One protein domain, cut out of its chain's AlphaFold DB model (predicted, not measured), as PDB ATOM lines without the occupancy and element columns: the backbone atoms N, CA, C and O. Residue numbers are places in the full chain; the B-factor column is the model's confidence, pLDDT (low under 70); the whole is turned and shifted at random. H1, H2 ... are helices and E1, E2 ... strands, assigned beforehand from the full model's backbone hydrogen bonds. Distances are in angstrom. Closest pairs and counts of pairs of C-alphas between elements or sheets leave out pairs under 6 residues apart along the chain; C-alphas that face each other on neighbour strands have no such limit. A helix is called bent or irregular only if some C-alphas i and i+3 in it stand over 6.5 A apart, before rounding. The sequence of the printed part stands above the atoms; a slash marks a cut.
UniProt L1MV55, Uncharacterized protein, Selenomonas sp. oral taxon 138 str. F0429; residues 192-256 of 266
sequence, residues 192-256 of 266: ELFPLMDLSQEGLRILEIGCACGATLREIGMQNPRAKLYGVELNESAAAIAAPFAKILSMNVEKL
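This is residues 192 to 256 of the 266 residues of an uncharacterized protein of Selenomonas sp. oral taxon 138 str. F0429 (UniProt L1MV55). A small three-stranded parallel sheet has two helices, H2 and H3, over one face and no named helix over the other. The short helix H1 sits away from the sheet, near H2. The printed part has 65 residues with three named helices and three named strands in the order H1 E1 H2 E2 H3 E3; the sheet runs E1 E2 E3, and the class is mixed, helices and strands. The whole is compact, with a radius of gyration of the C-alphas of 11.5 A and spans of 31 by 22 by 21 A.

In the sheet, E2 is residues 228 to 233, 16.6 A long, E1 is residues 205 to 209, 13.2 A, and E3 is residues 247 to 250, 9.8 A, ending at C-alpha 250 (-36.244, 31.712, 4.617). H2 is residues 215 to 223, 12.7 A, and H3 residues 236 to 242, 10.0 A. H1, residues 192 to 196, 7.9 A, begins at C-alpha 192 (-50.532, 17.553, -9.654); it is only just irregular, with C-alphas 192 and 195 6.8 A apart.

E1 and E2 are parallel, with N 208 and O 230 2.9 A apart, within hydrogen-bond range. E2 and E3 are parallel, with N 249 and O 231 at 2.8 A. E1, H2, E2 and E2, H3, E3 are strand-helix-strand units, parallel neighbour strands joined through a helix, with right-handed crossovers. H2 is over E2 at a height over the sheet of 9.6 A; their closest C-alphas, Leu 217 and Leu 229, are 6.3 A apart. H3, on the same face, is over E3 at a height over the sheet of 8.0 A; their closest C-alphas, Glu 236 and Ser 250, are 5.8 A apart. These helices on one face make two layers with the sheet. H2 and H3 are close but not clearly touching, their closest C-alphas, Ala 215 and Ala 242, 7.9 A apart. H1 is not on the sheet. Every O i to N i+4 pair is within hydrogen-bond range in H2 and H3; H1 has 0 of 1, and 1 of 2 O i to N i+3 pairs.

The C-alphas farthest apart, Ser 200 and Lys 255, are 32.5 A apart. The printed part has no cut, no link is long, and no printed residue is under 70 in pLDDT.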
ATOM      1  N   GLU A 192     -50.797  18.982  -9.518       95.62
ATOM      2  CA  GLU A 192     -50.532  17.553  -9.654       95.62
ATOM      3  C   GLU A 192     -50.398  16.820  -8.311       95.62
ATOM      4  O   GLU A 192     -50.518  15.596  -8.271       95.62
ATOM      5  N   LEU A 193     -50.166  17.551  -7.214       94.56
ATOM      6  CA  LEU A 193     -50.002  16.968  -5.887       94.56
ATOM      7  C   LEU A 193     -51.332  16.724  -5.162       94.56
ATOM      8  O   LEU A 193     -51.404  15.790  -4.366       94.56
ATOM      9  N   PHE A 194     -52.390  17.500  -5.434       94.56
ATOM     10  CA  PHE A 194     -53.655  17.393  -4.684       94.56
ATOM     11  C   PHE A 194     -54.297  16.002  -4.726       94.56
ATOM     12  O   PHE A 194     -54.722  15.535  -3.671       94.56
ATOM     13  N   PRO A 195     -54.329  15.276  -5.865       95.25
ATOM     14  CA  PRO A 195     -54.878  13.919  -5.893       95.25
ATOM     15  C   PRO A 195     -54.102  12.906  -5.036       95.25
ATOM     16  O   PRO A 195     -54.599  11.807  -4.795       95.25
ATOM     17  N   LEU A 196     -52.878  13.243  -4.618       93.75
ATOM     18  CA  LEU A 196     -52.006  12.397  -3.802       93.75
ATOM     19  C   LEU A 196     -52.098  12.727  -2.304       93.75
ATOM     20  O   LEU A 196     -51.521  12.009  -1.490       93.75
ATOM     21  N   MET A 197     -52.793  13.807  -1.943       92.69
ATOM     22  CA  MET A 197     -52.929  14.290  -0.572       92.69
ATOM     23  C   MET A 197     -54.291  13.894   0.004       92.69
ATOM     24  O   MET A 197     -55.325  14.087  -0.631       92.69
ATOM     25  N   ASP A 198     -54.314  13.412   1.247       93.69
ATOM     26  CA  ASP A 198     -55.553  13.292   2.019       93.69
ATOM     27  C   ASP A 198     -55.747  14.537   2.891       93.69
ATOM     28  O   ASP A 198     -55.400  14.568   4.073       93.69
ATOM     29  N   LEU A 199     -56.306  15.591   2.292       94.62
ATOM     30  CA  LEU A 199     -56.571  16.854   2.984       94.62
ATOM     31  C   LEU A 199     -57.814  16.809   3.884       94.62
ATOM     32  O   LEU A 199     -58.123  17.810   4.526       94.62
ATOM     33  N   SER A 200     -58.520  15.676   3.967       93.25
ATOM     34  CA  SER A 200     -59.704  15.541   4.826       93.25
ATOM     35  C   SER A 200     -59.358  15.374   6.310       93.25
ATOM     36  O   SER A 200     -60.216  15.569   7.173       93.25
ATOM     37  N   GLN A 201     -58.102  15.038   6.621       90.12
ATOM     38  CA  GLN A 201     -57.656  14.796   7.987       90.12
ATOM     39  C   GLN A 201     -57.605  16.084   8.816       90.12
ATOM     40  O   GLN A 201     -57.217  17.162   8.356       90.12
ATOM     41  N   GLU A 202     -57.975  15.971  10.089       89.19
ATOM     42  CA  GLU A 202     -57.861  17.085  11.025       89.19
ATOM     43  C   GLU A 202     -56.437  17.207  11.578       89.19
ATOM     44  O   GLU A 202     -55.768  16.217  11.864       89.19
ATOM     45  N   GLY A 203     -55.989  18.444  11.805       88.00
ATOM     46  CA  GLY A 203     -54.729  18.710  12.504       88.00
ATOM     47  C   GLY A 203     -53.460  18.528  11.668       88.00
ATOM     48  O   GLY A 203     -52.374  18.526  12.259       88.00
ATOM     49  N   LEU A 204     -53.600  18.432  10.340       95.44
ATOM     50  CA  LEU A 204     -52.491  18.334   9.392       95.44
ATOM     51  C   LEU A 204     -51.456  19.444   9.604       95.44
ATOM     52  O   LEU A 204     -51.793  20.617   9.803       95.44
ATOM     53  N   ARG A 205     -50.183  19.072   9.535       96.06
ATOM     54  CA  ARG A 205     -49.030  19.969   9.471       96.06
ATOM     55  C   ARG A 205     -48.297  19.683   8.173       96.06
ATOM     56  O   ARG A 205     -47.671  18.641   8.036       96.06
ATOM     57  N   ILE A 206     -48.358  20.629   7.247       96.38
ATOM     58  CA  ILE A 206     -47.860  20.446   5.883       96.38
ATOM     59  C   ILE A 206     -46.632  21.320   5.684       96.38
ATOM     60  O   ILE A 206     -46.686  22.517   5.961       96.38
ATOM     61  N   LEU A 207     -45.545  20.720   5.199       96.19
ATOM     62  CA  LEU A 207     -44.314  21.412   4.827       96.19
ATOM     63  C   LEU A 207     -44.122  21.372   3.310       96.19
ATOM     64  O   LEU A 207     -43.978  20.295   2.737       96.19
ATOM     65  N   GLU A 208     -44.035  22.536   2.670       97.06
ATOM     66  CA  GLU A 208     -43.599  22.650   1.273       97.06
ATOM     67  C   GLU A 208     -42.149  23.167   1.207       97.06
ATOM     68  O   GLU A 208     -41.845  24.287   1.618       97.06
ATOM     69  N   ILE A 209     -41.229  22.349   0.689       95.31
ATOM     70  CA  ILE A 209     -39.836  22.754   0.436       95.31
ATOM     71  C   ILE A 209     -39.745  23.399  -0.949       95.31
ATOM     72  O   ILE A 209     -40.140  22.795  -1.947       95.31
ATOM     73  N   GLY A 210     -39.175  24.602  -1.016       96.00
ATOM     74  CA  GLY A 210     -39.192  25.430  -2.221       96.00
ATOM     75  C   GLY A 210     -40.603  25.929  -2.520       96.00
ATOM     76  O   GLY A 210     -41.088  25.762  -3.642       96.00
ATOM     77  N   CYS A 211     -41.282  26.464  -1.497       97.38
ATOM     78  CA  CYS A 211     -42.686  26.874  -1.584       97.38
ATOM     79  C   CYS A 211     -42.914  28.152  -2.401       97.38
ATOM     80  O   CYS A 211     -44.063  28.516  -2.656       97.38
ATOM     81  N   ALA A 212     -41.853  28.857  -2.805       97.94
ATOM     82  CA  ALA A 212     -41.927  30.142  -3.484       97.94
ATOM     83  C   ALA A 212     -42.884  31.111  -2.756       97.94
ATOM     84  O   ALA A 212     -42.741  31.320  -1.553       97.94
ATOM     85  N   CYS A 213     -43.857  31.709  -3.456       98.12
ATOM     86  CA  CYS A 213     -44.854  32.598  -2.840       98.12
ATOM     87  C   CYS A 213     -45.998  31.848  -2.137       98.12
ATOM     88  O   CYS A 213     -46.994  32.467  -1.776       98.12
ATOM     89  N   GLY A 214     -45.883  30.531  -1.950       97.94
ATOM     90  CA  GLY A 214     -46.822  29.723  -1.177       97.94
ATOM     91  C   GLY A 214     -48.154  29.469  -1.877       97.94
ATOM     92  O   GLY A 214     -49.159  29.291  -1.199       97.94
ATOM     93  N   ALA A 215     -48.200  29.466  -3.214       96.69
ATOM     94  CA  ALA A 215     -49.445  29.261  -3.958       96.69
ATOM     95  C   ALA A 215     -50.069  27.880  -3.683       96.69
ATOM     96  O   ALA A 215     -51.268  27.797  -3.426       96.69
ATOM     97  N   THR A 216     -49.258  26.816  -3.644       97.56
ATOM     98  CA  THR A 216     -49.724  25.475  -3.254       97.56
ATOM     99  C   THR A 216     -50.207  25.458  -1.803       97.56
ATOM    100  O   THR A 216     -51.316  25.004  -1.536       97.56
ATOM    101  N   LEU A 217     -49.426  26.005  -0.860       98.00
ATOM    102  CA  LEU A 217     -49.834  26.113   0.550       98.00
ATOM    103  C   LEU A 217     -51.154  26.877   0.713       98.00
ATOM    104  O   LEU A 217     -51.998  26.484   1.517       98.00
ATOM    105  N   ARG A 218     -51.356  27.952  -0.054       96.12
ATOM    106  CA  ARG A 218     -52.577  28.760  -0.020       96.12
ATOM    107  C   ARG A 218     -53.801  27.948  -0.445       96.12
ATOM    108  O   ARG A 218     -54.817  27.992   0.244       96.12
ATOM    109  N   GLU A 219     -53.674  27.181  -1.523       95.88
ATOM    110  CA  GLU A 219     -54.714  26.282  -2.030       95.88
ATOM    111  C   GLU A 219     -55.018  25.146  -1.035       95.88
ATOM    112  O   GLU A 219     -56.177  24.865  -0.728       95.88
ATOM    113  N   ILE A 220     -53.983  24.561  -0.424       96.94
ATOM    114  CA  ILE A 220     -54.134  23.581   0.662       96.94
ATOM    115  C   ILE A 220     -54.909  24.187   1.839       96.94
ATOM    116  O   ILE A 220     -55.826  23.554   2.357       96.94
ATOM    117  N   GLY A 221     -54.578  25.413   2.253       95.19
ATOM    118  CA  GLY A 221     -55.278  26.114   3.331       95.19
ATOM    119  C   GLY A 221     -56.740  26.426   3.007       95.19
ATOM    120  O   GLY A 221     -57.572  26.446   3.910       95.19
ATOM    121  N   MET A 222     -57.083  26.627   1.734       92.94
ATOM    122  CA  MET A 222     -58.476  26.760   1.305       92.94
ATOM    123  C   MET A 222     -59.228  25.427   1.426       92.94
ATOM    124  O   MET A 222     -60.347  25.403   1.936       92.94
ATOM    125  N   GLN A 223     -58.618  24.318   0.993       93.81
ATOM    126  CA  GLN A 223     -59.237  22.987   1.050       93.81
ATOM    127  C   GLN A 223     -59.303  22.426   2.482       93.81
ATOM    128  O   GLN A 223     -60.247  21.716   2.826       93.81
ATOM    129  N   ASN A 224     -58.343  22.787   3.340       95.12
ATOM    130  CA  ASN A 224     -58.338  22.471   4.766       95.12
ATOM    131  C   ASN A 224     -57.930  23.698   5.609       95.12
ATOM    132  O   ASN A 224     -56.757  23.854   5.961       95.12
ATOM    133  N   PRO A 225     -58.902  24.527   6.037       92.44
ATOM    134  CA  PRO A 225     -58.645  25.729   6.840       92.44
ATOM    135  C   PRO A 225     -58.033  25.477   8.224       92.44
ATOM    136  O   PRO A 225     -57.635  26.422   8.905       92.44
ATOM    137  N   ARG A 226     -57.994  24.218   8.683       94.19
ATOM    138  CA  ARG A 226     -57.388  23.831   9.965       94.19
ATOM    139  C   ARG A 226     -55.961  23.308   9.810       94.19
ATOM    140  O   ARG A 226     -55.302  23.088  10.830       94.19
ATOM    141  N   ALA A 227     -55.490  23.095   8.580       95.88
ATOM    142  CA  ALA A 227     -54.120  22.692   8.323       95.88
ATOM    143  C   ALA A 227     -53.155  23.796   8.771       95.88
ATOM    144  O   ALA A 227     -53.374  24.989   8.554       95.88
ATOM    145  N   LYS A 228     -52.058  23.394   9.407       96.81
ATOM    146  CA  LYS A 228     -50.953  24.294   9.726       96.81
ATOM    147  C   LYS A 228     -49.949  24.226   8.588       96.81
ATOM    148  O   LYS A 228     -49.394  23.163   8.314       96.81
ATOM    149  N   LEU A 229     -49.728  25.364   7.948       97.62
ATOM    150  CA  LEU A 229     -48.922  25.479   6.740       97.62
ATOM    151  C   LEU A 229     -47.509  25.945   7.084       97.62
ATOM    152  O   LEU A 229     -47.332  26.941   7.792       97.62
ATOM    153  N   TYR A 230     -46.519  25.234   6.561       97.44
ATOM    154  CA  TYR A 230     -45.102  25.510   6.733       97.44
ATOM    155  C   TYR A 230     -44.416  25.498   5.372       97.44
ATOM    156  O   TYR A 230     -44.780  24.728   4.485       97.44
ATOM    157  N   GLY A 231     -43.391  26.328   5.219       97.06
ATOM    158  CA  GLY A 231     -42.593  26.357   4.001       97.06
ATOM    159  C   GLY A 231     -41.120  26.608   4.274       97.06
ATOM    160  O   GLY A 231     -40.769  27.264   5.254       97.06
ATOM    161  N   VAL A 232     -40.261  26.101   3.392       96.81
ATOM    162  CA  VAL A 232     -38.852  26.512   3.300       96.81
ATOM    163  C   VAL A 232     -38.649  27.169   1.947       96.81
ATOM    164  O   VAL A 232     -38.973  26.564   0.928       96.81
ATOM    165  N   GLU A 233     -38.105  28.381   1.918       97.75
ATOM    166  CA  GLU A 233     -37.874  29.106   0.668       97.75
ATOM    167  C   GLU A 233     -36.563  29.894   0.704       97.75
ATOM    168  O   GLU A 233     -36.281  30.629   1.648       97.75
ATOM    169  N   LEU A 234     -35.754  29.757  -0.346       97.19
ATOM    170  CA  LEU A 234     -34.465  30.436  -0.449       97.19
ATOM    171  C   LEU A 234     -34.629  31.923  -0.793       97.19
ATOM    172  O   LEU A 234     -33.866  32.758  -0.317       97.19
ATOM    173  N   ASN A 235     -35.597  32.255  -1.644       97.69
ATOM    174  CA  ASN A 235     -35.876  33.619  -2.062       97.69
ATOM    175  C   ASN A 235     -36.665  34.360  -0.972       97.69
ATOM    176  O   ASN A 235     -37.869  34.158  -0.813       97.69
ATOM    177  N   GLU A 236     -35.993  35.262  -0.256       97.69
ATOM    178  CA  GLU A 236     -36.587  36.063   0.823       97.69
ATOM    179  C   GLU A 236     -37.829  36.851   0.381       97.69
ATOM    180  O   GLU A 236     -38.796  36.947   1.137       97.69
ATOM    181  N   SER A 237     -37.857  37.368  -0.853       97.81
ATOM    182  CA  SER A 237     -39.038  38.067  -1.369       97.81
ATOM    183  C   SER A 237     -40.230  37.130  -1.516       97.81
ATOM    184  O   SER A 237     -41.348  37.508  -1.176       97.81
ATOM    185  N   ALA A 238     -40.006  35.910  -2.006       98.25
ATOM    186  CA  ALA A 238     -41.064  34.918  -2.165       98.25
ATOM    187  C   ALA A 238     -41.573  34.446  -0.794       98.25
ATOM    188  O   ALA A 238     -42.780  34.442  -0.546       98.25
ATOM    189  N   ALA A 239     -40.645  34.184   0.132       98.19
ATOM    190  CA  ALA A 239     -40.949  33.867   1.521       98.19
ATOM    191  C   ALA A 239     -41.800  34.959   2.192       98.19
ATOM    192  O   ALA A 239     -42.767  34.648   2.886       98.19
ATOM    193  N   ALA A 240     -41.492  36.237   1.945       98.19
ATOM    194  CA  ALA A 240     -42.240  37.366   2.492       98.19
ATOM    195  C   ALA A 240     -43.686  37.453   1.973       98.19
ATOM    196  O   ALA A 240     -44.548  37.947   2.696       98.19
ATOM    197  N   ILE A 241     -43.972  36.974   0.756       98.44
ATOM    198  CA  ILE A 241     -45.349  36.885   0.243       98.44
ATOM    199  C   ILE A 241     -46.136  35.780   0.953       98.44
ATOM    200  O   ILE A 241     -47.319  35.967   1.227       98.44
ATOM    201  N   ALA A 242     -45.496  34.648   1.257       98.38
ATOM    202  CA  ALA A 242     -46.149  33.498   1.885       98.38
ATOM    203  C   ALA A 242     -46.302  33.627   3.413       98.38
ATOM    204  O   ALA A 242     -47.244  33.091   4.003       98.38
ATOM    205  N   ALA A 243     -45.394  34.362   4.061       98.06
ATOM    206  CA  ALA A 243     -45.329  34.539   5.513       98.06
ATOM    207  C   ALA A 243     -46.645  34.956   6.204       98.06
ATOM    208  O   ALA A 243     -46.877  34.515   7.332       98.06
ATOM    209  N   PRO A 244     -47.535  35.762   5.595       97.12
ATOM    210  CA  PRO A 244     -48.776  36.151   6.256       97.12
ATOM    211  C   PRO A 244     -49.797  35.018   6.419       97.12
ATOM    212  O   PRO A 244     -50.744  35.167   7.187       97.12
ATOM    213  N   PHE A 245     -49.635  33.895   5.713       96.75
ATOM    214  CA  PHE A 245     -50.571  32.765   5.777       96.75
ATOM    215  C   PHE A 245     -49.911  31.399   6.002       96.75
ATOM    216  O   PHE A 245     -50.614  30.396   6.109       96.75
ATOM    217  N   ALA A 246     -48.585  31.344   6.107       97.50
ATOM    218  CA  ALA A 246     -47.832  30.139   6.428       97.50
ATOM    219  C   ALA A 246     -46.592  30.480   7.267       97.50
ATOM    220  O   ALA A 246     -46.038  31.573   7.171       97.50
ATOM    221  N   LYS A 247     -46.117  29.532   8.083       97.00
ATOM    222  CA  LYS A 247     -44.844  29.681   8.801       97.00
ATOM    223  C   LYS A 247     -43.697  29.369   7.841       97.00
ATOM    224  O   LYS A 247     -43.461  28.207   7.519       97.00
ATOM    225  N   ILE A 248     -42.980  30.397   7.396       97.12
ATOM    226  CA  ILE A 248     -41.904  30.247   6.413       97.12
ATOM    227  C   ILE A 248     -40.529  30.344   7.069       97.12
ATOM    228  O   ILE A 248     -40.249  31.283   7.814       97.12
ATOM    229  N   LEU A 249     -39.654  29.392   6.748       95.06
ATOM    230  CA  LEU A 249     -38.221  29.483   6.986       95.06
ATOM    231  C   LEU A 249     -37.530  29.961   5.714       95.06
ATOM    232  O   LEU A 249     -37.470  29.235   4.720       95.06
ATOM    233  N   SER A 250     -37.002  31.187   5.748       95.44
ATOM    234  CA  SER A 250     -36.244  31.712   4.617       95.44
ATOM    235  C   SER A 250     -34.776  31.302   4.717       95.44
ATOM    236  O   SER A 250     -34.016  31.887   5.487       95.44
ATOM    237  N   MET A 251     -34.391  30.240   4.007       93.69
ATOM    238  CA  MET A 251     -33.035  29.687   4.054       93.69
ATOM    239  C   MET A 251     -32.734  28.754   2.879       93.69
ATOM    240  O   MET A 251     -33.630  28.278   2.184       93.69
ATOM    241  N   ASN A 252     -31.450  28.430   2.695       92.25
ATOM    242  CA  ASN A 252     -31.062  27.313   1.839       92.25
ATOM    243  C   ASN A 252     -31.394  25.990   2.546       92.25
ATOM    244  O   ASN A 252     -30.792  25.677   3.573       92.25
ATOM    245  N   VAL A 253     -32.307  25.208   1.964       90.81
ATOM    246  CA  VAL A 253     -32.725  23.904   2.496       90.81
ATOM    247  C   VAL A 253     -31.573  22.902   2.629       90.81
ATOM    248  O   VAL A 253     -31.602  22.057   3.513       90.81
ATOM    249  N   GLU A 254     -30.512  23.018   1.829       89.88
ATOM    250  CA  GLU A 254     -29.323  22.157   1.947       89.88
ATOM    251  C   GLU A 254     -28.543  22.385   3.252       89.88
ATOM    252  O   GLU A 254     -27.667  21.598   3.599       89.88
ATOM    253  N   LYS A 255     -28.842  23.476   3.967       90.12
ATOM    254  CA  LYS A 255     -28.276  23.814   5.278       90.12
ATOM    255  C   LYS A 255     -29.293  23.651   6.411       90.12
ATOM    256  O   LYS A 255     -29.046  24.156   7.500       90.12
ATOM    257  N   LEU A 256     -30.445  23.039   6.134       86.25
ATOM    258  CA  LEU A 256     -31.504  22.834   7.113       86.25
ATOM    259  C   LEU A 256     -31.095  21.757   8.115       86.25
ATOM    260  O   LEU A 256     -30.884  20.604   7.741       86.25
TER     261      LEU A 256